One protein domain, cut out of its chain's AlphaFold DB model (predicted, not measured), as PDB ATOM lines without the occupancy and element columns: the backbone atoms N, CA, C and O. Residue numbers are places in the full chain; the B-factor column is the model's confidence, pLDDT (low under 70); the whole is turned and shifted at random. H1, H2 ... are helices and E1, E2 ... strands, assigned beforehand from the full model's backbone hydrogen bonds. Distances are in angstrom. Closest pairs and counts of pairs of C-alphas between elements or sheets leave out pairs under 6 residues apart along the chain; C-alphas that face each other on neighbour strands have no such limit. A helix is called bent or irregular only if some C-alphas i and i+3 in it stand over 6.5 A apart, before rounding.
ATOM      1  N   THR A  11      26.971  18.135  31.670       87.44
ATOM      2  CA  THR A  11      26.240  18.191  30.395       87.44
ATOM      3  C   THR A  11      27.207  18.053  29.223       87.44
ATOM      4  O   THR A  11      26.975  17.259  28.322       87.44
ATOM      5  N   TYR A  12      28.342  18.755  29.263       88.19
ATOM      6  CA  TYR A  12      29.358  18.653  28.219       88.19
ATOM      7  C   TYR A  12      29.879  17.219  28.078       88.19
ATOM      8  O   TYR A  12      29.968  16.711  26.963       88.19
ATOM      9  N   LYS A  13      30.130  16.540  29.205       88.19
ATOM     10  CA  LYS A  13      30.601  15.149  29.232       88.19
ATOM     11  C   LYS A  13      29.610  14.186  28.572       88.19
ATOM     12  O   LYS A  13      30.032  13.350  27.786       88.19
ATOM     13  N   VAL A  14      28.305  14.338  28.809       88.88
ATOM     14  CA  VAL A  14      27.270  13.487  28.182       88.88
ATOM     15  C   VAL A  14      27.286  13.586  26.650       88.88
ATOM     16  O   VAL A  14      27.140  12.572  25.968       88.88
ATOM     17  N   PHE A  15      27.497  14.789  26.110       90.62
ATOM     18  CA  PHE A  15      27.410  15.042  24.668       90.62
ATOM     19  C   PHE A  15      28.741  14.945  23.912       90.62
ATOM     20  O   PHE A  15      28.714  14.810  22.695       90.62
ATOM     21  N   HIS A  16      29.890  15.019  24.591       89.31
ATOM     22  CA  HIS A  16      31.194  15.136  23.916       89.31
ATOM     23  C   HIS A  16      32.209  14.063  24.310       89.31
ATOM     24  O   HIS A  16      33.246  13.955  23.660       89.31
ATOM     25  N   TYR A  17      31.962  13.284  25.369       91.19
ATOM     26  CA  TYR A  17      32.893  12.226  25.755       91.19
ATOM     27  C   TYR A  17      32.508  10.934  25.050       91.19
ATOM     28  O   TYR A  17      31.364  10.486  25.130       91.19
ATOM     29  N   TYR A  18      33.487  10.343  24.373       91.31
ATOM     30  CA  TYR A  18      33.315   9.118  23.608       91.31
ATOM     31  C   TYR A  18      33.637   7.893  24.456       91.31
ATOM     32  O   TYR A  18      34.636   7.846  25.176       91.31
ATOM     33  N   PHE A  19      32.797   6.876  24.320       91.31
ATOM     34  CA  PHE A  19      32.934   5.581  24.962       91.31
ATOM     35  C   PHE A  19      32.955   4.493  23.896       91.31
ATOM     36  O   PHE A  19      32.225   4.546  22.907       91.31
ATOM     37  N   ARG A  20      33.803   3.483  24.097       91.75
ATOM     38  CA  ARG A  20      33.879   2.333  23.196       91.75
ATOM     39  C   ARG A  20      32.787   1.329  23.533       91.75
ATOM     40  O   ARG A  20      32.789   0.744  24.618       91.75
ATOM     41  N   VAL A  21      31.896   1.110  22.579       92.56
ATOM     42  CA  VAL A  21      30.760   0.193  22.692       92.56
ATOM     43  C   VAL A  21      30.653  -0.666  21.439       92.56
ATOM     44  O   VAL A  21      31.167  -0.308  20.377       92.56
ATOM     45  N   ARG A  22      30.001  -1.819  21.558       92.56
ATOM     46  CA  ARG A  22      29.625  -2.650  20.419       92.56
ATOM     47  C   ARG A  22      28.155  -2.439  20.116       92.56
ATOM     48  O   ARG A  22      27.325  -2.441  21.025       92.56
ATOM     49  N   VAL A  23      27.869  -2.253  18.839       93.06
ATOM     50  CA  VAL A  23      26.530  -2.012  18.307       93.06
ATOM     51  C   VAL A  23      26.342  -2.845  17.039       93.06
ATOM     52  O   VAL A  23      27.338  -3.137  16.367       93.06
ATOM     53  N   PRO A  24      25.109  -3.227  16.672       92.44
ATOM     54  CA  PRO A  24      24.884  -3.993  15.458       92.44
ATOM     55  C   PRO A  24      25.321  -3.202  14.221       92.44
ATOM     56  O   PRO A  24      25.111  -1.984  14.135       92.44
ATOM     57  N   ALA A  25      25.909  -3.895  13.248       88.50
ATOM     58  CA  ALA A  25      26.432  -3.312  12.017       88.50
ATOM     59  C   ALA A  25      25.368  -2.506  11.259       88.50
ATOM     60  O   ALA A  25      25.667  -1.440  10.717       88.50
ATOM     61  N   SER A  26      24.115  -2.968  11.288       88.25
ATOM     62  CA  SER A  26      22.956  -2.266  10.719       88.25
ATOM     63  C   SER A  26      22.824  -0.820  11.217       88.25
ATOM     64  O   SER A  26      22.626   0.091  10.412       88.25
ATOM     65  N   PHE A  27      23.010  -0.584  12.517       87.44
ATOM     66  CA  PHE A  27      22.973   0.757  13.107       87.44
ATOM     67  C   PHE A  27      24.291   1.517  12.911       87.44
ATOM     68  O   PHE A  27      24.280   2.723  12.669       87.44
ATOM     69  N   ALA A  28      25.433   0.824  12.972       85.44
ATOM     70  CA  ALA A  28      26.752   1.440  12.811       85.44
ATOM     71  C   ALA A  28      26.980   2.015  11.402       85.44
ATOM     72  O   ALA A  28      27.648   3.042  11.233       85.44
ATOM     73  N   HIS A  29      26.444   1.341  10.385       84.62
ATOM     74  CA  HIS A  29      26.638   1.686   8.982       84.62
ATOM     75  C   HIS A  29      25.452   2.425   8.371       84.62
ATOM     76  O   HIS A  29      25.525   2.767   7.198       84.62
ATOM     77  N   GLU A  30      24.407   2.761   9.131       83.25
ATOM     78  CA  GLU A  30      23.184   3.386   8.606       83.25
ATOM     79  C   GLU A  30      23.472   4.606   7.710       83.25
ATOM     80  O   GLU A  30      22.964   4.715   6.595       83.25
ATOM     81  N   LYS A  31      24.346   5.517   8.157       82.12
ATOM     82  CA  LYS A  31      24.718   6.708   7.376       82.12
ATOM     83  C   LYS A  31      25.461   6.353   6.085       82.12
ATOM     84  O   LYS A  31      25.232   6.983   5.059       82.12
ATOM     85  N   GLN A  32      26.343   5.357   6.138       80.25
ATOM     86  CA  GLN A  32      27.081   4.883   4.964       80.25
ATOM     87  C   GLN A  32      26.146   4.156   3.994       80.25
ATOM     88  O   GLN A  32      26.189   4.432   2.800       80.25
ATOM     89  N   ALA A  33      25.241   3.324   4.508       83.19
ATOM     90  CA  ALA A  33      24.232   2.608   3.740       83.19
ATOM     91  C   ALA A  33      23.275   3.565   3.016       83.19
ATOM     92  O   ALA A  33      22.944   3.344   1.856       83.19
ATOM     93  N   ARG A  34      22.893   4.689   3.640       84.56
ATOM     94  CA  ARG A  34      22.096   5.736   2.971       84.56
ATOM     95  C   ARG A  34      22.824   6.396   1.794       84.56
ATOM     96  O   ARG A  34      22.161   6.873   0.883       84.56
ATOM     97  N   MET A  35      24.155   6.465   1.827       87.12
ATOM     98  CA  MET A  35      24.954   7.110   0.776       87.12
ATOM     99  C   MET A  35      25.390   6.149  -0.332       87.12
ATOM    100  O   MET A  35      25.416   6.538  -1.494       87.12
ATOM    101  N   LEU A  36      25.776   4.926   0.032       87.50
ATOM    102  CA  LEU A  36      26.426   3.958  -0.858       87.50
ATOM    103  C   LEU A  36      25.535   2.750  -1.186       87.50
ATOM    104  O   LEU A  36      25.890   1.951  -2.046       87.50
ATOM    105  N   GLY A  37      24.383   2.624  -0.522       83.94
ATOM    106  CA  GLY A  37      23.553   1.426  -0.543       83.94
ATOM    107  C   GLY A  37      24.001   0.385   0.486       83.94
ATOM    108  O   GLY A  37      25.096   0.456   1.048       83.94
ATOM    109  N   THR A  38      23.129  -0.586   0.750       82.81
ATOM    110  CA  THR A  38      23.440  -1.744   1.597       82.81
ATOM    111  C   THR A  38      23.946  -2.877   0.705       82.81
ATOM    112  O   THR A  38      23.250  -3.221  -0.254       82.81
ATOM    113  N   PRO A  39      25.127  -3.460   0.973       78.06
ATOM    114  CA  PRO A  39      25.565  -4.648   0.252       78.06
ATOM    115  C   PRO A  39      24.597  -5.800   0.544       78.06
ATOM    116  O   PRO A  39      24.250  -6.034   1.699       78.06
ATOM    117  N   VAL A  40      24.154  -6.488  -0.507       81.44
ATOM    118  CA  VAL A  40      23.272  -7.659  -0.416       81.44
ATOM    119  C   VAL A  40      24.088  -8.890  -0.784       81.44
ATOM    120  O   VAL A  40      24.802  -8.882  -1.790       81.44
ATOM    121  N   TYR A  41      23.994  -9.936   0.026       83.38
ATOM    122  CA  TYR A  41      24.640 -11.214  -0.222       83.38
ATOM    123  C   TYR A  41      23.671 -12.156  -0.952       83.38
ATOM    124  O   TYR A  41      22.505 -12.284  -0.598       83.38
ATOM    125  N   GLU A  42      24.158 -12.872  -1.967       83.75
ATOM    126  CA  GLU A  42      23.327 -13.814  -2.742       83.75
ATOM    127  C   GLU A  42      22.910 -15.058  -1.931       83.75
ATOM    128  O   GLU A  42      21.992 -15.787  -2.313       83.75
ATOM    129  N   GLN A  43      23.573 -15.318  -0.799       86.38
ATOM    130  CA  GLN A  43      23.260 -16.444   0.075       86.38
ATOM    131  C   GLN A  43      22.209 -16.081   1.126       86.38
ATOM    132  O   GLN A  43      22.382 -15.180   1.950       86.38
ATOM    133  N   LYS A  44      21.132 -16.873   1.154       76.44
ATOM    134  CA  LYS A  44      20.034 -16.744   2.117       76.44
ATOM    135  C   LYS A  44      20.553 -16.832   3.561       76.44
ATOM    136  O   LYS A  44      21.147 -17.835   3.943       76.44
ATOM    137  N   GLY A  45      20.285 -15.796   4.357       81.00
ATOM    138  CA  GLY A  45      20.650 -15.712   5.780       81.00
ATOM    139  C   GLY A  45      21.992 -15.028   6.074       81.00
ATOM    140  O   GLY A  45      22.245 -14.673   7.227       81.00
ATOM    141  N   MET A  46      22.835 -14.775   5.064       82.75
ATOM    142  CA  MET A  46      24.065 -13.996   5.271       82.75
ATOM    143  C   MET A  46      23.768 -12.524   5.564       82.75
ATOM    144  O   MET A  46      24.421 -11.950   6.428       82.75
ATOM    145  N   ASP A  47      22.739 -11.951   4.936       82.69
ATOM    146  CA  ASP A  47      22.313 -10.567   5.187       82.69
ATOM    147  C   ASP A  47      21.893 -10.347   6.645       82.69
ATOM    148  O   ASP A  47      22.323  -9.391   7.285       82.69
ATOM    149  N   GLU A  48      21.088 -11.259   7.195       84.69
ATOM    150  CA  GLU A  48      20.643 -11.189   8.591       84.69
ATOM    151  C   GLU A  48      21.822 -11.334   9.554       84.69
ATOM    152  O   GLU A  48      21.898 -10.638  10.567       84.69
ATOM    153  N   THR A  49      22.768 -12.216   9.229       85.56
ATOM    154  CA  THR A  49      23.959 -12.431  10.054       85.56
ATOM    155  C   THR A  49      24.868 -11.203  10.030       85.56
ATOM    156  O   THR A  49      25.301 -10.745  11.085       85.56
ATOM    157  N   ALA A  50      25.098 -10.621   8.850       84.94
ATOM    158  CA  ALA A  50      25.902  -9.416   8.682       84.94
ATOM    159  C   ALA A  50      25.250  -8.195   9.349       84.94
ATOM    160  O   ALA A  50      25.929  -7.406   9.999       84.94
ATOM    161  N   ALA A  51      23.924  -8.048   9.255       84.56
ATOM    162  CA  ALA A  51      23.195  -6.940   9.873       84.56
ATOM    163  C   ALA A  51      23.239  -6.971  11.413       84.56
ATOM    164  O   ALA A  51      23.242  -5.909  12.051       84.56
ATOM    165  N   ASN A  52      23.277  -8.176  11.990       88.00
ATOM    166  CA  ASN A  52      23.317  -8.418  13.433       88.00
ATOM    167  C   ASN A  52      24.742  -8.536  13.996       88.00
ATOM    168  O   ASN A  52      24.912  -8.696  15.206       88.00
ATOM    169  N   GLU A  53      25.773  -8.456  13.154       90.38
ATOM    170  CA  GLU A  53      27.156  -8.513  13.611       90.38
ATOM    171  C   GLU A  53      27.476  -7.315  14.518       90.38
ATOM    172  O   GLU A  53      27.238  -6.159  14.168       90.38
ATOM    173  N   MET A  54      28.018  -7.582  15.706       91.62
ATOM    174  CA  MET A  54      28.329  -6.550  16.698       91.62
ATOM    175  C   MET A  54      29.687  -5.905  16.408       91.62
ATOM    176  O   MET A  54      30.742  -6.485  16.701       91.62
ATOM    177  N   VAL A  55      29.656  -4.676  15.896       92.38
ATOM    178  CA  VAL A  55      30.825  -3.880  15.507       92.38
ATOM    179  C   VAL A  55      31.202  -2.909  16.620       92.38
ATOM    180  O   VAL A  55      30.355  -2.242  17.209       92.38
ATOM    181  N   THR A  56      32.499  -2.800  16.897       93.56
ATOM    182  CA  THR A  56      33.039  -1.843  17.868       93.56
ATOM    183  C   THR A  56      33.096  -0.435  17.279       93.56
ATOM    184  O   THR A  56      33.738  -0.212  16.251       93.56
ATOM    185  N   ARG A  57      32.474   0.532  17.959       90.75
ATOM    186  CA  ARG A  57      32.494   1.960  17.616       90.75
ATOM    187  C   ARG A  57      32.656   2.819  18.868       90.75
ATOM    188  O   ARG A  57      32.421   2.381  19.993       90.75
ATOM    189  N   GLU A  58      33.092   4.050  18.654       92.19
ATOM    190  CA  GLU A  58      33.140   5.086  19.681       92.19
ATOM    191  C   GLU A  58      31.872   5.934  19.567       92.19
ATOM    192  O   GLU A  58      31.607   6.490  18.504       92.19
ATOM    193  N   HIS A  59      31.092   5.990  20.647       92.44
ATOM    194  CA  HIS A  59      29.833   6.730  20.721       92.44
ATOM    195  C   HIS A  59      29.785   7.604  21.968       92.44
ATOM    196  O   HIS A  59      30.338   7.250  23.012       92.44
ATOM    197  N   THR A  60      29.115   8.748  21.868       93.94
ATOM    198  CA  THR A  60      28.817   9.578  23.045       93.94
ATOM    199  C   THR A  60      27.654   8.988  23.842       93.94
ATOM    200  O   THR A  60      26.892   8.169  23.327       93.94
ATOM    201  N   ILE A  61      27.475   9.403  25.101       91.75
ATOM    202  CA  ILE A  61      26.345   8.915  25.916       91.75
ATOM    203  C   ILE A  61      25.015   9.299  25.256       91.75
ATOM    204  O   ILE A  61      24.098   8.484  25.218       91.75
ATOM    205  N   ALA A  62      24.923  10.506  24.693       92.12
ATOM    206  CA  ALA A  62      23.739  10.944  23.957       92.12
ATOM    207  C   ALA A  62      23.444  10.047  22.741       92.12
ATOM    208  O   ALA A  62      22.324   9.567  22.587       92.12
ATOM    209  N   GLU A  63      24.459   9.729  21.933       92.06
ATOM    210  CA  GLU A  63      24.296   8.814  20.795       92.06
ATOM    211  C   GLU A  63      23.890   7.402  21.232       92.06
ATOM    212  O   GLU A  63      23.080   6.757  20.567       92.06
ATOM    213  N   MET A  64      24.428   6.918  22.355       92.38
ATOM    214  CA  MET A  64      24.045   5.628  22.933       92.38
ATOM    215  C   MET A  64      22.569   5.617  23.348       92.38
ATOM    216  O   MET A  64      21.872   4.642  23.081       92.38
ATOM    217  N   VAL A  65      22.071   6.705  23.942       93.56
ATOM    218  CA  VAL A  65      20.648   6.855  24.283       93.56
ATOM    219  C   VAL A  65      19.783   6.827  23.020       93.56
ATOM    220  O   VAL A  65      18.792   6.100  22.981       93.56
ATOM    221  N   ASP A  66      20.179   7.539  21.964       92.25
ATOM    222  CA  ASP A  66      19.442   7.561  20.693       92.25
ATOM    223  C   ASP A  66      19.449   6.203  19.978       92.25
ATOM    224  O   ASP A  66      18.478   5.816  19.324       92.25
ATOM    225  N   LEU A  67      20.553   5.459  20.066       91.62
ATOM    226  CA  LEU A  67      20.651   4.093  19.553       91.62
ATOM    227  C   LEU A  67      19.738   3.143  20.337       91.62
ATOM    228  O   LEU A  67      18.988   2.379  19.730       91.62
ATOM    229  N   ALA A  68      19.738   3.237  21.668       91.50
ATOM    230  CA  ALA A  68      18.873   2.428  22.523       91.50
ATOM    231  C   ALA A  68      17.387   2.741  22.296       91.50
ATOM    232  O   ALA A  68      16.575   1.824  22.192       91.50
ATOM    233  N   ALA A  69      17.029   4.020  22.138       89.88
ATOM    234  CA  ALA A  69      15.661   4.448  21.837       89.88
ATOM    235  C   ALA A  69      15.154   3.905  20.489       89.88
ATOM    236  O   ALA A  69      13.959   3.660  20.326       89.88
ATOM    237  N   ARG A  70      16.061   3.669  19.530       89.75
ATOM    238  CA  ARG A  70      15.765   3.015  18.243       89.75
ATOM    239  C   ARG A  70      15.724   1.483  18.319       89.75
ATOM    240  O   ARG A  70      15.454   0.842  17.307       89.75
ATOM    241  N   GLY A  71      15.976   0.899  19.491       89.19
ATOM    242  CA  GLY A  71      15.962  -0.546  19.712       89.19
ATOM    243  C   GLY A  71      17.285  -1.255  19.418       89.19
ATOM    244  O   GLY A  71      17.289  -2.476  19.282       89.19
ATOM    245  N   ALA A  72      18.407  -0.534  19.312       89.31
ATOM    246  CA  ALA A  72      19.715  -1.164  19.148       89.31
ATOM    247  C   ALA A  72      20.180  -1.833  20.454       89.31
ATOM    248  O   ALA A  72      20.113  -1.235  21.530       89.31
ATOM    249  N   SER A  73      20.713  -3.054  20.362       88.56
ATOM    250  CA  SER A  73      21.409  -3.707  21.474       88.56
ATOM    251  C   SER A  73      22.807  -3.109  21.634       88.56
ATOM    252  O   SER A  73      23.638  -3.199  20.737       88.56
ATOM    253  N   ILE A  74      23.089  -2.484  22.775       90.62
ATOM    254  CA  ILE A  74      24.388  -1.849  23.031       90.62
ATOM    255  C   ILE A  74      25.145  -2.674  24.065       90.62
ATOM    256  O   ILE A  74      24.666  -2.873  25.181       90.62
ATOM    257  N   GLU A  75      26.354  -3.111  23.717       90.12
ATOM    258  CA  GLU A  75      27.259  -3.797  24.641       90.12
ATOM    259  C   GLU A  75      28.441  -2.891  24.993       90.12
ATOM    260  O   GLU A  75      29.187  -2.435  24.125       90.12
ATOM    261  N   ILE A  76      28.654  -2.638  26.282       88.62
ATOM    262  CA  ILE A  76      29.821  -1.879  26.742       88.62
ATOM    263  C   ILE A  76      31.029  -2.821  26.789       88.62
ATOM    264  O   ILE A  76      30.989  -3.842  27.472       88.62
ATOM    265  N   ILE A  77      32.113  -2.465  26.089       88.69
ATOM    266  CA  ILE A  77      33.313  -3.316  25.965       88.69
ATOM    267  C   ILE A  77      33.992  -3.539  27.313       88.69
ATOM    268  O   ILE A  77      34.392  -4.656  27.625       88.69
ATOM    269  N   ASP A  78      34.136  -2.469  28.098       86.88
ATOM    270  CA  ASP A  78      34.590  -2.560  29.481       86.88
ATOM    271  C   ASP A  78      33.399  -2.311  30.409       86.88
ATOM    272  O   ASP A  78      32.995  -1.159  30.598       86.88
ATOM    273  N   PRO A  79      32.841  -3.360  31.029       84.81
ATOM    274  CA  PRO A  79      31.708  -3.205  31.924       84.81
ATOM    275  C   PRO A  79      31.975  -2.265  33.104       84.81
ATOM    276  O   PRO A  79      31.030  -1.693  33.640       84.81
ATOM    277  N   LYS A  80      33.237  -2.023  33.490       84.94
ATOM    278  CA  LYS A  80      33.568  -1.033  34.532       84.94
ATOM    279  C   LYS A  80      33.215   0.392  34.118       84.94
ATOM    280  O   LYS A  80      32.872   1.204  34.971       84.94
ATOM    281  N   MET A  81      33.240   0.682  32.816       84.75
ATOM    282  CA  MET A  81      32.858   1.983  32.265       84.75
ATOM    283  C   MET A  81      31.352   2.244  32.365       84.75
ATOM    284  O   MET A  81      30.930   3.393  32.264       84.75
ATOM    285  N   SER A  82      30.534   1.223  32.638       86.44
ATOM    286  CA  SER A  82      29.099   1.419  32.878       86.44
ATOM    287  C   SER A  82      28.827   2.309  34.099       86.44
ATOM    288  O   SER A  82      27.894   3.110  34.078       86.44
ATOM    289  N   VAL A  83      29.658   2.217  35.147       88.00
ATOM    290  CA  VAL A  83      29.501   2.979  36.398       88.00
ATOM    291  C   VAL A  83      29.644   4.493  36.176       88.00
ATOM    292  O   VAL A  83      28.714   5.219  36.537       88.00
ATOM    293  N   PRO A  84      30.735   5.010  35.567       88.06
ATOM    294  CA  PRO A  84      30.851   6.440  35.294       88.06
ATOM    295  C   PRO A  84      29.802   6.938  34.294       88.06
ATOM    296  O   PRO A  84      29.297   8.043  34.476       88.06
ATOM    297  N   ILE A  85      29.418   6.136  33.289       88.38
ATOM    298  CA  ILE A  85      28.347   6.501  32.343       88.38
ATOM    299  C   ILE A  85      27.026   6.718  33.089       88.38
ATOM    300  O   ILE A  85      26.383   7.754  32.926       88.38
ATOM    301  N   TYR A  86      26.647   5.774  33.954       89.62
ATOM    302  CA  TYR A  86      25.427   5.876  34.752       89.62
ATOM    303  C   TYR A  86      25.466   7.075  35.706       89.62
ATOM    304  O   TYR A  86      24.477   7.794  35.829       89.62
ATOM    305  N   ALA A  87      26.603   7.313  36.369       88.25
ATOM    306  CA  ALA A  87      26.762   8.446  37.277       88.25
ATOM    307  C   ALA A  87      26.589   9.792  36.551       88.25
ATOM    308  O   ALA A  87      25.804  10.623  37.007       88.25
ATOM    309  N   LEU A  88      27.253   9.969  35.401       90.25
ATOM    310  CA  LEU A  88      27.150  11.181  34.580       90.25
ATOM    311  C   LEU A  88      25.725  11.409  34.074       90.25
ATOM    312  O   LEU A  88      25.218  12.530  34.131       90.25
ATOM    313  N   LEU A  89      25.067  10.352  33.595       89.50
ATOM    314  CA  LEU A  89      23.718  10.453  33.051       89.50
ATOM    315  C   LEU A  89      22.690  10.769  34.146       89.50
ATOM    316  O   LEU A  89      21.847  11.645  33.963       89.50
ATOM    317  N   LYS A  90      22.801  10.132  35.317       88.88
ATOM    318  CA  LYS A  90      21.948  10.434  36.474       88.88
ATOM    319  C   LYS A  90      22.123  11.876  36.951       88.88
ATOM    320  O   LYS A  90      21.136  12.576  37.154       88.88
ATOM    321  N   GLU A  91      23.366  12.332  37.092       88.69
ATOM    322  CA  GLU A  91      23.660  13.710  37.491       88.69
ATOM    323  C   GLU A  91      23.112  14.718  36.468       88.69
ATOM    324  O   GLU A  91      22.538  15.743  36.841       88.69
ATOM    325  N   HIS A  92      23.210  14.409  35.172       89.56
ATOM    326  CA  HIS A  92      22.625  15.235  34.123       89.56
ATOM    327  C   HIS A  92      21.095  15.337  34.236       89.56
ATOM    328  O   HIS A  92      20.552  16.445  34.165       89.56
ATOM    329  N   LEU A  93      20.400  14.217  34.469       87.88
ATOM    330  CA  LEU A  93      18.949  14.204  34.686       87.88
ATOM    331  C   LEU A  93      18.542  15.000  35.935       87.88
ATOM    332  O   LEU A  93      17.584  15.773  35.877       87.88
ATOM    333  N   ASP A  94      19.292  14.884  37.033       86.69
ATOM    334  CA  ASP A  94      19.042  15.645  38.264       86.69
ATOM    335  C   ASP A  94      19.194  17.163  38.032       86.69
ATOM    336  O   ASP A  94      18.354  17.958  38.471       86.69
ATOM    337  N   ILE A  95      20.210  17.585  37.265       85.88
ATOM    338  CA  ILE A  95      20.388  18.989  36.854       85.88
ATOM    339  C   ILE A  95      19.198  19.463  36.007       85.88
ATOM    340  O   ILE A  95      18.702  20.579  36.200       85.88
ATOM    341  N   MET A  96      18.726  18.638  35.067       82.56
ATOM    342  CA  MET A  96      17.563  18.976  34.239       82.56
ATOM    343  C   MET A  96      16.278  19.075  35.063       82.56
ATOM    344  O   MET A  96      15.516  20.026  34.879       82.56
ATOM    345  N   ARG A  97      16.075  18.173  36.027       82.19
ATOM    346  CA  ARG A  97      14.970  18.240  36.992       82.19
ATOM    347  C   ARG A  97      15.014  19.533  37.810       82.19
ATOM    348  O   ARG A  97      13.997  20.210  37.947       82.19
ATOM    349  N   GLY A  98      16.190  19.929  38.300       80.62
ATOM    350  CA  GLY A  98      16.366  21.204  39.005       80.62
ATOM    351  C   GLY A  98      15.995  22.415  38.138       80.62
ATOM    352  O   GLY A  98      15.291  23.322  38.587       80.62
ATOM    353  N   LYS A  99      16.399  22.408  36.860       79.12
ATOM    354  CA  LYS A  99      16.034  23.457  35.890       79.12
ATOM    355  C   LYS A  99      14.530  23.487  35.590       79.12
ATOM    356  O   LYS A  99      13.977  24.575  35.448       79.12
ATOM    357  N   LEU A 100      13.869  22.330  35.519       75.19
ATOM    358  CA  LEU A 100      12.414  22.198  35.349       75.19
ATOM    359  C   LEU A 100      11.629  22.788  36.530       75.19
ATOM    360  O   LEU A 100      10.606  23.455  36.338       75.19
ATOM    361  N   ASN A 101      12.119  22.570  37.749       73.81
ATOM    362  CA  ASN A 101      11.478  23.065  38.964       73.81
ATOM    363  C   ASN A 101      11.591  24.589  39.100       73.81
ATOM    364  O   ASN A 101      10.613  25.230  39.475       73.81
ATOM    365  N   ASN A 102      12.733  25.166  38.716       71.94
ATOM    366  CA  ASN A 102      13.051  26.578  38.965       71.94
ATOM    367  C   ASN A 102      12.650  27.556  37.841       71.94
ATOM    368  O   ASN A 102      12.791  28.768  38.012       71.94
ATOM    369  N   ARG A 103      12.174  27.090  36.678       56.34
ATOM    370  CA  ARG A 103      11.871  27.979  35.541       56.34
ATOM    371  C   ARG A 103      10.440  28.531  35.579       56.34
ATOM    372  O   ARG A 103       9.493  27.860  35.192       56.34
ATOM    373  N   LEU A 104      10.345  29.813  35.944       53.34
ATOM    374  CA  LEU A 104       9.198  30.720  35.751       53.34
ATOM    375  C   LEU A 104       8.918  31.074  34.273       53.34
ATOM    376  O   LEU A 104       7.925  31.729  33.989       53.34
ATOM    377  N   HIS A 105       9.776  30.673  33.330       49.34
ATOM    378  CA  HIS A 105       9.607  30.942  31.898       49.34
ATOM    379  C   HIS A 105       9.803  29.647  31.101       49.34
ATOM    380  O   HIS A 105      10.902  29.083  31.063       49.34
ATOM    381  N   SER A 106       8.716  29.159  30.500       51.00
ATOM    382  CA  SER A 106       8.659  27.908  29.748       51.00
ATOM    383  C   SER A 106       9.473  28.000  28.455       51.00
ATOM    384  O   SER A 106       8.979  28.422  27.412       51.00
ATOM    385  N   GLN A 107      10.723  27.553  28.495       57.00
ATOM    386  CA  GLN A 107      11.276  26.894  27.316       57.00
ATOM    387  C   GLN A 107      10.754  25.462  27.336       57.00
ATOM    388  O   GLN A 107      10.857  24.787  28.361       57.00
ATOM    389  N   THR A 108      10.154  25.037  26.228       61.91
ATOM    390  CA  THR A 108       9.712  23.664  25.978       61.91
ATOM    391  C   THR A 108      10.846  22.704  26.311       61.91
ATOM    392  O   THR A 108      11.846  22.641  25.598       61.91
ATOM    393  N   VAL A 109      10.725  22.012  27.439       66.75
ATOM    394  CA  VAL A 109      11.712  21.016  27.848       66.75
ATOM    395  C   VAL A 109      11.523  19.783  26.965       66.75
ATOM    396  O   VAL A 109      10.377  19.373  26.768       66.75
ATOM    397  N   PRO A 110      12.601  19.187  26.426       77.56
ATOM    398  CA  PRO A 110      12.504  17.981  25.618       77.56
ATOM    399  C   PRO A 110      12.182  16.775  26.511       77.56
ATOM    400  O   PRO A 110      13.055  16.024  26.941       77.56
ATOM    401  N   ILE A 111      10.896  16.609  26.835       79.94
ATOM    402  CA  ILE A 111      10.390  15.522  27.690       79.94
ATOM    403  C   ILE A 111      10.702  14.154  27.064       79.94
ATOM    404  O   ILE A 111      10.981  13.201  27.787       79.94
ATOM    405  N   THR A 112      10.689  14.063  25.732       84.06
ATOM    406  CA  THR A 112      11.057  12.852  24.980       84.06
ATOM    407  C   THR A 112      12.481  12.414  25.280       84.06
ATOM    408  O   THR A 112      12.710  11.248  25.584       84.06
ATOM    409  N   ASP A 113      13.420  13.353  25.275       84.88
ATOM    410  CA  ASP A 113      14.842  13.054  25.423       84.88
ATOM    411  C   ASP A 113      15.144  12.662  26.869       84.88
ATOM    412  O   ASP A 113      15.845  11.684  27.115       84.88
ATOM    413  N   ILE A 114      14.519  13.349  27.835       86.31
ATOM    414  CA  ILE A 114      14.580  12.976  29.255       86.31
ATOM    415  C   ILE A 114      14.049  11.555  29.463       86.31
ATOM    416  O   ILE A 114      14.658  10.773  30.191       86.31
ATOM    417  N   ARG A 115      12.933  11.204  28.812       88.12
ATOM    418  CA  ARG A 115      12.353   9.862  28.903       88.12
ATOM    419  C   ARG A 115      13.273   8.803  28.302       88.12
ATOM    420  O   ARG A 115      13.469   7.769  28.929       88.12
ATOM    421  N   ASN A 116      13.865   9.070  27.140       91.31
ATOM    422  CA  ASN A 116      14.810   8.151  26.503       91.31
ATOM    423  C   ASN A 116      16.059   7.943  27.375       91.31
ATOM    424  O   ASN A 116      16.524   6.814  27.527       91.31
ATOM    425  N   MET A 117      16.569   9.012  27.994       91.06
ATOM    426  CA  MET A 117      17.692   8.941  28.932       91.06
ATOM    427  C   MET A 117      17.351   8.125  30.190       91.06
ATOM    428  O   MET A 117      18.179   7.332  30.635       91.06
ATOM    429  N   ASP A 118      16.147   8.285  30.748       89.62
ATOM    430  CA  ASP A 118      15.673   7.518  31.911       89.62
ATOM    431  C   ASP A 118      15.522   6.026  31.563       89.62
ATOM    432  O   ASP A 118      16.076   5.170  32.248       89.62
ATOM    433  N   SER A 119      14.903   5.703  30.421       89.81
ATOM    434  CA  SER A 119      14.820   4.320  29.925       89.81
ATOM    435  C   SER A 119      16.199   3.700  29.682       89.81
ATOM    436  O   SER A 119      16.412   2.519  29.952       89.81
ATOM    437  N   PHE A 120      17.173   4.484  29.217       90.75
ATOM    438  CA  PHE A 120      18.540   3.992  29.068       90.75
ATOM    439  C   PHE A 120      19.219   3.707  30.420       90.75
ATOM    440  O   PHE A 120      19.963   2.730  30.545       90.75
ATOM    441  N   LEU A 121      18.935   4.501  31.462       89.44
ATOM    442  CA  LEU A 121      19.406   4.212  32.822       89.44
ATOM    443  C   LEU A 121      18.846   2.895  33.363       89.44
ATOM    444  O   LEU A 121      19.594   2.166  34.019       89.44
ATOM    445  N   GLU A 122      17.584   2.567  33.077       88.12
ATOM    446  CA  GLU A 122      16.978   1.287  33.475       88.12
ATOM    447  C   GLU A 122      17.732   0.092  32.874       88.12
ATOM    448  O   GLU A 122      17.992  -0.890  33.572       88.12
ATOM    449  N   ILE A 123      18.157   0.204  31.610       87.50
ATOM    450  CA  ILE A 123      18.952  -0.824  30.916       87.50
ATOM    451  C   ILE A 123      20.349  -0.959  31.544       87.50
ATOM    452  O   ILE A 123      20.856  -2.069  31.715       87.50
ATOM    453  N   LEU A 124      20.980   0.159  31.913       86.62
ATOM    454  CA  LEU A 124      22.330   0.165  32.490       86.62
ATOM    455  C   LEU A 124      22.378  -0.276  33.958       86.62
ATOM    456  O   LEU A 124      23.376  -0.860  34.387       86.62
ATOM    457  N   TYR A 125      21.331  -0.000  34.738       86.25
ATOM    458  CA  TYR A 125      21.271  -0.265  36.178       86.25
ATOM    459  C   TYR A 125      21.659  -1.698  36.608       86.25
ATOM    460  O   TYR A 125      22.451  -1.840  37.547       86.25
ATOM    461  N   PRO A 126      21.165  -2.784  35.975       85.00
ATOM    462  CA  PRO A 126      21.556  -4.138  36.370       85.00
ATOM    463  C   PRO A 126      23.050  -4.405  36.157       85.00
ATOM    464  O   PRO A 126      23.669  -5.067  36.991       85.00
ATOM    465  N   ILE A 127      23.636  -3.862  35.086       84.06
ATOM    466  CA  ILE A 127      25.058  -4.024  34.765       84.06
ATOM    467  C   ILE A 127      25.889  -3.273  35.808       84.06
ATOM    468  O   ILE A 127      26.746  -3.861  36.465       84.06
ATOM    469  N   THR A 128      25.587  -1.997  36.046       82.44
ATOM    470  CA  THR A 128      26.357  -1.158  36.980       82.44
ATOM    471  C   THR A 128      26.330  -1.691  38.405       82.44
ATOM    472  O   THR A 128      27.374  -1.751  39.060       82.44
ATOM    473  N   ARG A 129      25.165  -2.160  38.873       81.94
ATOM    474  CA  ARG A 129      24.997  -2.741  40.211       81.94
ATOM    475  C   ARG A 129      25.909  -3.947  40.443       81.94
ATOM    476  O   ARG A 129      26.413  -4.120  41.553       81.94
ATOM    477  N   GLN A 130      26.119  -4.785  39.427       78.69
ATOM    478  CA  GLN A 130      26.995  -5.953  39.543       78.69
ATOM    479  C   GLN A 130      28.459  -5.544  39.738       78.69
ATOM    480  O   GLN A 130      29.140  -6.101  40.601       78.69
ATOM    481  N   TYR A 131      28.938  -4.548  38.990       77.31
ATOM    482  CA  TYR A 131      30.339  -4.121  39.056       77.31
ATOM    483  C   TYR A 131      30.642  -3.233  40.269       77.31
ATOM    484  O   TYR A 131      31.694  -3.397  40.887       77.31
ATOM    485  N   GLU A 132      29.697  -2.399  40.713       70.12
ATOM    486  CA  GLU A 132      29.849  -1.613  41.947       70.12
ATOM    487  C   GLU A 132      30.011  -2.524  43.181       70.12
ATOM    488  O   GLU A 132      30.872  -2.303  44.037       70.12
ATOM    489  N   GLN A 133      29.232  -3.611  43.263       62.94
ATOM    490  CA  GLN A 133      29.332  -4.583  44.360       62.94
ATOM    491  C   GLN A 133      30.663  -5.345  44.359       62.94
ATOM    492  O   GLN A 133      31.205  -5.648  45.429       62.94
ATOM    493  N   GLN A 134      31.213  -5.645  43.181       61.47
ATOM    494  CA  GLN A 134      32.511  -6.313  43.052       61.47
ATOM    495  C   GLN A 134      33.673  -5.419  43.495       61.47
ATOM    496  O   GLN A 134      34.616  -5.903  44.129       61.47
ATOM    497  N   ASP A 135      33.607  -4.118  43.224       60.47
ATOM    498  CA  ASP A 135      34.647  -3.187  43.665       60.47
ATOM    499  C   ASP A 135      34.551  -2.904  45.174       60.47
ATOM    500  O   ASP A 135      35.562  -2.937  45.886       60.47
ATOM    501  N   LEU A 136      33.332  -2.773  45.713       58.59
ATOM    502  CA  LEU A 136      33.100  -2.640  47.157       58.59
ATOM    503  C   LEU A 136      33.565  -3.871  47.954       58.59
ATOM    504  O   LEU A 136      34.109  -3.733  49.053       58.59
ATOM    505  N   THR A 137      33.368  -5.084  47.431       58.50
ATOM    506  CA  THR A 137      33.792  -6.325  48.109       58.50
ATOM    507  C   THR A 137      35.311  -6.494  48.116       58.50
ATOM    508  O   THR A 137      35.868  -6.852  49.157       58.50
ATOM    509  N   LYS A 138      36.004  -6.145  47.023       55.81
ATOM    510  CA  LYS A 138      37.482  -6.113  46.967       55.81
ATOM    511  C   LYS A 138      38.086  -5.066  47.904       55.81
ATOM    512  O   LYS A 138      39.134  -5.307  48.501       55.81
ATOM    513  N   SER A 139      37.425  -3.919  48.070       55.59
ATOM    514  CA  SER A 139      37.861  -2.889  49.021       55.59
ATOM    515  C   SER A 139      37.756  -3.367  50.473       55.59
ATOM    516  O   SER A 139      38.662  -3.127  51.267       55.59
ATOM    517  N   LYS A 140      36.683  -4.079  50.840       54.56
ATOM    518  CA  LYS A 140      36.498  -4.586  52.213       54.56
ATOM    519  C   LYS A 140      37.480  -5.698  52.577       54.56
ATOM    520  O   LYS A 140      37.975  -5.717  53.701       54.56
ATOM    521  N   SER A 141      37.797  -6.600  51.646       57.41
ATOM    522  CA  SER A 141      38.799  -7.648  51.886       57.41
ATOM    523  C   SER A 141      40.220  -7.081  51.978       57.41
ATOM    524  O   SER A 141      40.986  -7.518  52.836       57.41
ATOM    525  N   ARG A 142      40.548  -6.043  51.193       53.50
ATOM    526  CA  ARG A 142      41.807  -5.286  51.326       53.50
ATOM    527  C   ARG A 142      41.911  -4.537  52.653       53.50
ATOM    528  O   ARG A 142      42.909  -4.692  53.339       53.50
ATOM    529  N   GLN A 143      40.853  -3.847  53.084       55.97
ATOM    530  CA  GLN A 143      40.809  -3.218  54.413       55.97
ATOM    531  C   GLN A 143      40.995  -4.235  55.547       55.97
ATOM    532  O   GLN A 143      41.558  -3.907  56.591       55.97
ATOM    533  N   HIS A 144      40.542  -5.477  55.358       50.91
ATOM    534  CA  HIS A 144      40.742  -6.530  56.347       50.91
ATOM    535  C   HIS A 144      42.173  -7.090  56.343       50.91
ATOM    536  O   HIS A 144      42.705  -7.375  57.418       50.91
ATOM    537  N   ALA A 145      42.807  -7.202  55.171       57.56
ATOM    538  CA  ALA A 145      44.213  -7.581  55.038       57.56
ATOM    539  C   ALA A 145      45.146  -6.494  55.598       57.56
ATOM    540  O   ALA A 145      46.028  -6.804  56.395       57.56
ATOM    541  N   ASP A 146      44.896  -5.222  55.288       53.62
ATOM    542  CA  ASP A 146      45.689  -4.098  55.798       53.62
ATOM    543  C   ASP A 146      45.567  -3.962  57.321       53.62
ATOM    544  O   ASP A 146      46.563  -3.694  57.989       53.62
ATOM    545  N   ARG A 147      44.396  -4.264  57.906       54.19
ATOM    546  CA  ARG A 147      44.233  -4.368  59.370       54.19
ATOM    547  C   ARG A 147      45.044  -5.512  59.986       54.19
ATOM    548  O   ARG A 147      45.521  -5.382  61.110       54.19
ATOM    549  N   LEU A 148      45.220  -6.628  59.280       53.59
ATOM    550  CA  LEU A 148      46.046  -7.742  59.762       53.59
ATOM    551  C   LEU A 148      47.547  -7.435  59.653       53.59
ATOM    552  O   LEU A 148      48.319  -7.855  60.517       53.59
ATOM    553  N   PHE A 149      47.966  -6.648  58.658       54.47
ATOM    554  CA  PHE A 149      49.349  -6.174  58.542       54.47
ATOM    555  C   PHE A 149      49.665  -4.991  59.473       54.47
ATOM    556  O   PHE A 149      50.782  -4.915  59.992       54.47
ATOM    557  N   SER A 150      48.696  -4.123  59.782       49.31
ATOM    558  CA  SER A 150      48.894  -2.982  60.688       49.31
ATOM    559  C   SER A 150      49.021  -3.384  62.160       49.31
ATOM    560  O   SER A 150      49.628  -2.657  62.937       49.31
ATOM    561  N   TYR A 151      48.528  -4.559  62.569       49.00
ATOM    562  CA  TYR A 151      48.741  -5.062  63.936       49.00
ATOM    563  C   TYR A 151      50.167  -5.583  64.191       49.00
ATOM    564  O   TYR A 151      50.550  -5.769  65.346       49.00
ATOM    565  N   ARG A 152      50.986  -5.790  63.146       45.00
ATOM    566  CA  ARG A 152      52.366  -6.292  63.286       45.00
ATOM    567  C   ARG A 152      53.437  -5.196  63.326       45.00
ATOM    568  O   ARG A 152      54.568  -5.492  63.702       45.00
ATOM    569  N   ILE A 181      12.855   8.741  37.032       66.56
ATOM    570  CA  ILE A 181      12.725  10.195  37.230       66.56
ATOM    571  C   ILE A 181      11.531  10.719  36.418       66.56
ATOM    572  O   ILE A 181      10.916  11.731  36.759       66.56
ATOM    573  N   THR A 182      11.158   9.994  35.364       61.91
ATOM    574  CA  THR A 182       9.988  10.267  34.530       61.91
ATOM    575  C   THR A 182       8.662  10.265  35.289       61.91
ATOM    576  O   THR A 182       7.799  11.070  34.940       61.91
ATOM    577  N   GLN A 183       8.492   9.443  36.332       64.62
ATOM    578  CA  GLN A 183       7.271   9.465  37.153       64.62
ATOM    579  C   GLN A 183       7.155  10.780  37.931       64.62
ATOM    580  O   GLN A 183       6.130  11.455  37.839       64.62
ATOM    581  N   ASP A 184       8.244  11.201  38.577       65.81
ATOM    582  CA  ASP A 184       8.310  12.469  39.309       65.81
ATOM    583  C   ASP A 184       8.073  13.675  38.379       65.81
ATOM    584  O   ASP A 184       7.412  14.643  38.749       65.81
ATOM    585  N   ILE A 185       8.607  13.643  37.151       60.84
ATOM    586  CA  ILE A 185       8.425  14.730  36.173       60.84
ATOM    587  C   ILE A 185       6.989  14.764  35.639       60.84
ATOM    588  O   ILE A 185       6.423  15.850  35.494       60.84
ATOM    589  N   ALA A 186       6.390  13.607  35.346       67.19
ATOM    590  CA  ALA A 186       5.011  13.525  34.868       67.19
ATOM    591  C   ALA A 186       4.017  14.063  35.906       67.19
ATOM    592  O   ALA A 186       3.105  14.807  35.543       67.19
ATOM    593  N   GLU A 187       4.233  13.754  37.186       69.50
ATOM    594  CA  GLU A 187       3.437  14.275  38.301       69.50
ATOM    595  C   GLU A 187       3.548  15.806  38.398       69.50
ATOM    596  O   GLU A 187       2.533  16.501  38.386       69.50
ATOM    597  N   ILE A 188       4.766  16.357  38.336       66.31
ATOM    598  CA  ILE A 188       4.997  17.814  38.373       66.31
ATOM    599  C   ILE A 188       4.339  18.537  37.183       66.31
ATOM    600  O   ILE A 188       3.791  19.634  37.333       66.31
ATOM    601  N   VAL A 189       4.385  17.951  35.982       65.31
ATOM    602  CA  VAL A 189       3.737  18.524  34.789       65.31
ATOM    603  C   VAL A 189       2.209  18.447  34.900       65.31
ATOM    604  O   VAL A 189       1.524  19.416  34.563       65.31
ATOM    605  N   ALA A 190       1.668  17.334  35.404       69.38
ATOM    606  CA  ALA A 190       0.233  17.162  35.619       69.38
ATOM    607  C   ALA A 190      -0.315  18.149  36.665       69.38
ATOM    608  O   ALA A 190      -1.323  18.813  36.409       69.38
TER     609      ALA A 190
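Overview. This is residues 11 to 152 and 181 to 190 of the 197 residues of an uncharacterized protein of Alteromonadaceae bacterium (UniProt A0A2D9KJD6). This is a loose, flat, three-armed shape: in the middle H5 lies between a ribbon of two strands, E1 and E2, and the arm H7a of the bent helix H7, and the long H6, H7a and H8 make an up-and-down bundle to one side. Beyond the ribbon's far end the short helices H2, H3 and H4 make an open loop; in the opposite direction the arm H7b runs away from the bundle, and residues 136 to 152 at its end stick out. The 152 printed residues hold eight named helices and two named strands, in the order H1 E1 H2 H3 H4 E2 H5 H6 H7 H8; the class is mostly helix, and the sheet, in the order E1 - E2, is antiparallel. The whole is loose, with a radius of gyration of the C-alphas of 20.7 A, and spans 72 by 52 by 24 A.

Along the chain. Find C-alpha 11 at (26.240, 18.191, 30.395), where H1 begins; it covers residues 11 to 16. E1, residues 18 to 24, then runs 17.6 A. Next come three short helices: H2, residues 25 to 28, H3, residues 30 to 36, and H4, residues 46 to 51. E2, residues 54 to 60, runs 17.3 A, and H5, residues 61 to 69, covers 12.3 A. Look for C-alpha 79 at (31.708, -3.205, 31.924): from there H6, residues 79 to 102, runs 35.8 A; it is neither bent nor irregular, but only just, for C-alphas 80 and 83 are 6.0 A apart. H7, residues 111 to 150, was assigned as one helix by its hydrogen bonds, but it is bent: C-alphas 123 and 126 are 6.9 A apart. Its arms are H7a, residues 111 to 123, 18.7 A long, and H7b, residues 126 to 150, 36.6 A long, at a steep tilt of 53 degrees. H8, residues 181 to 190, ends at C-alpha 190 at (0.233, 17.162, 35.619).

Arrangement. Begin at the bundle of H6, H7a and H8, up and down, each running against the one before it. H6 and H7a are a helical hairpin: they touch, closest at the C-alphas of Tyr 86 and Leu 121, 6.5 A, at a shallow tilt of 31 degrees. H7a touches H8, closest at the C-alphas of Arg 115 and Thr 182, 6.1 A, opposite ways at a shallow tilt of 28 degrees. H7b touches H6 with residues 127 to 132 alone, closest at the C-alphas of Thr 128 and Val 83, 5.2 A. H5 touches H7a, about perpendicular at 87 degrees, with the C-alphas of Val 65 and Met 117 closest at 5.9 A. H1 touches H6, closest at the C-alphas of Thr 11 and His 92, 6.0 A, and also H5, closest at those of Val 14 and Ile 61, 5.2 A. Packing of the helices is mostly crossed, only just: 2 of 6 touching pairs with a tilt are shallow. Move to the strands: E1 and E2 are antiparallel, at 146 degrees, with N 19 and O 59 at 2.8 A and N 57 and O 21 at 2.9 A within hydrogen-bond range. Residues 21 to 22 of E1 also pair with residues 75 to 76, antiparallel. H2 touches H4, closest at the C-alphas of Ser 26 and Ala 51, 4.8 A, and H3 touches no helix. Every O i to N i+4 pair is within hydrogen-bond range in H1, H3, H4, H5, H7a, H7b and H8, in H6 18 of 20 are, and H2 is too short for such a pair.

Size, cuts and confidence. The two C-alphas farthest apart are those of Glu 42 and Arg 152, 72.5 A. Residues 153 to 180 are not printed, and C-alphas 152 and 181 stand 50.2 A apart across the cut. Of the links that are printed whole, none is long. The mean pLDDT of the printed part is 79.8; residues 103 to 109, 133 to 152 and 181 to 190 are under 70.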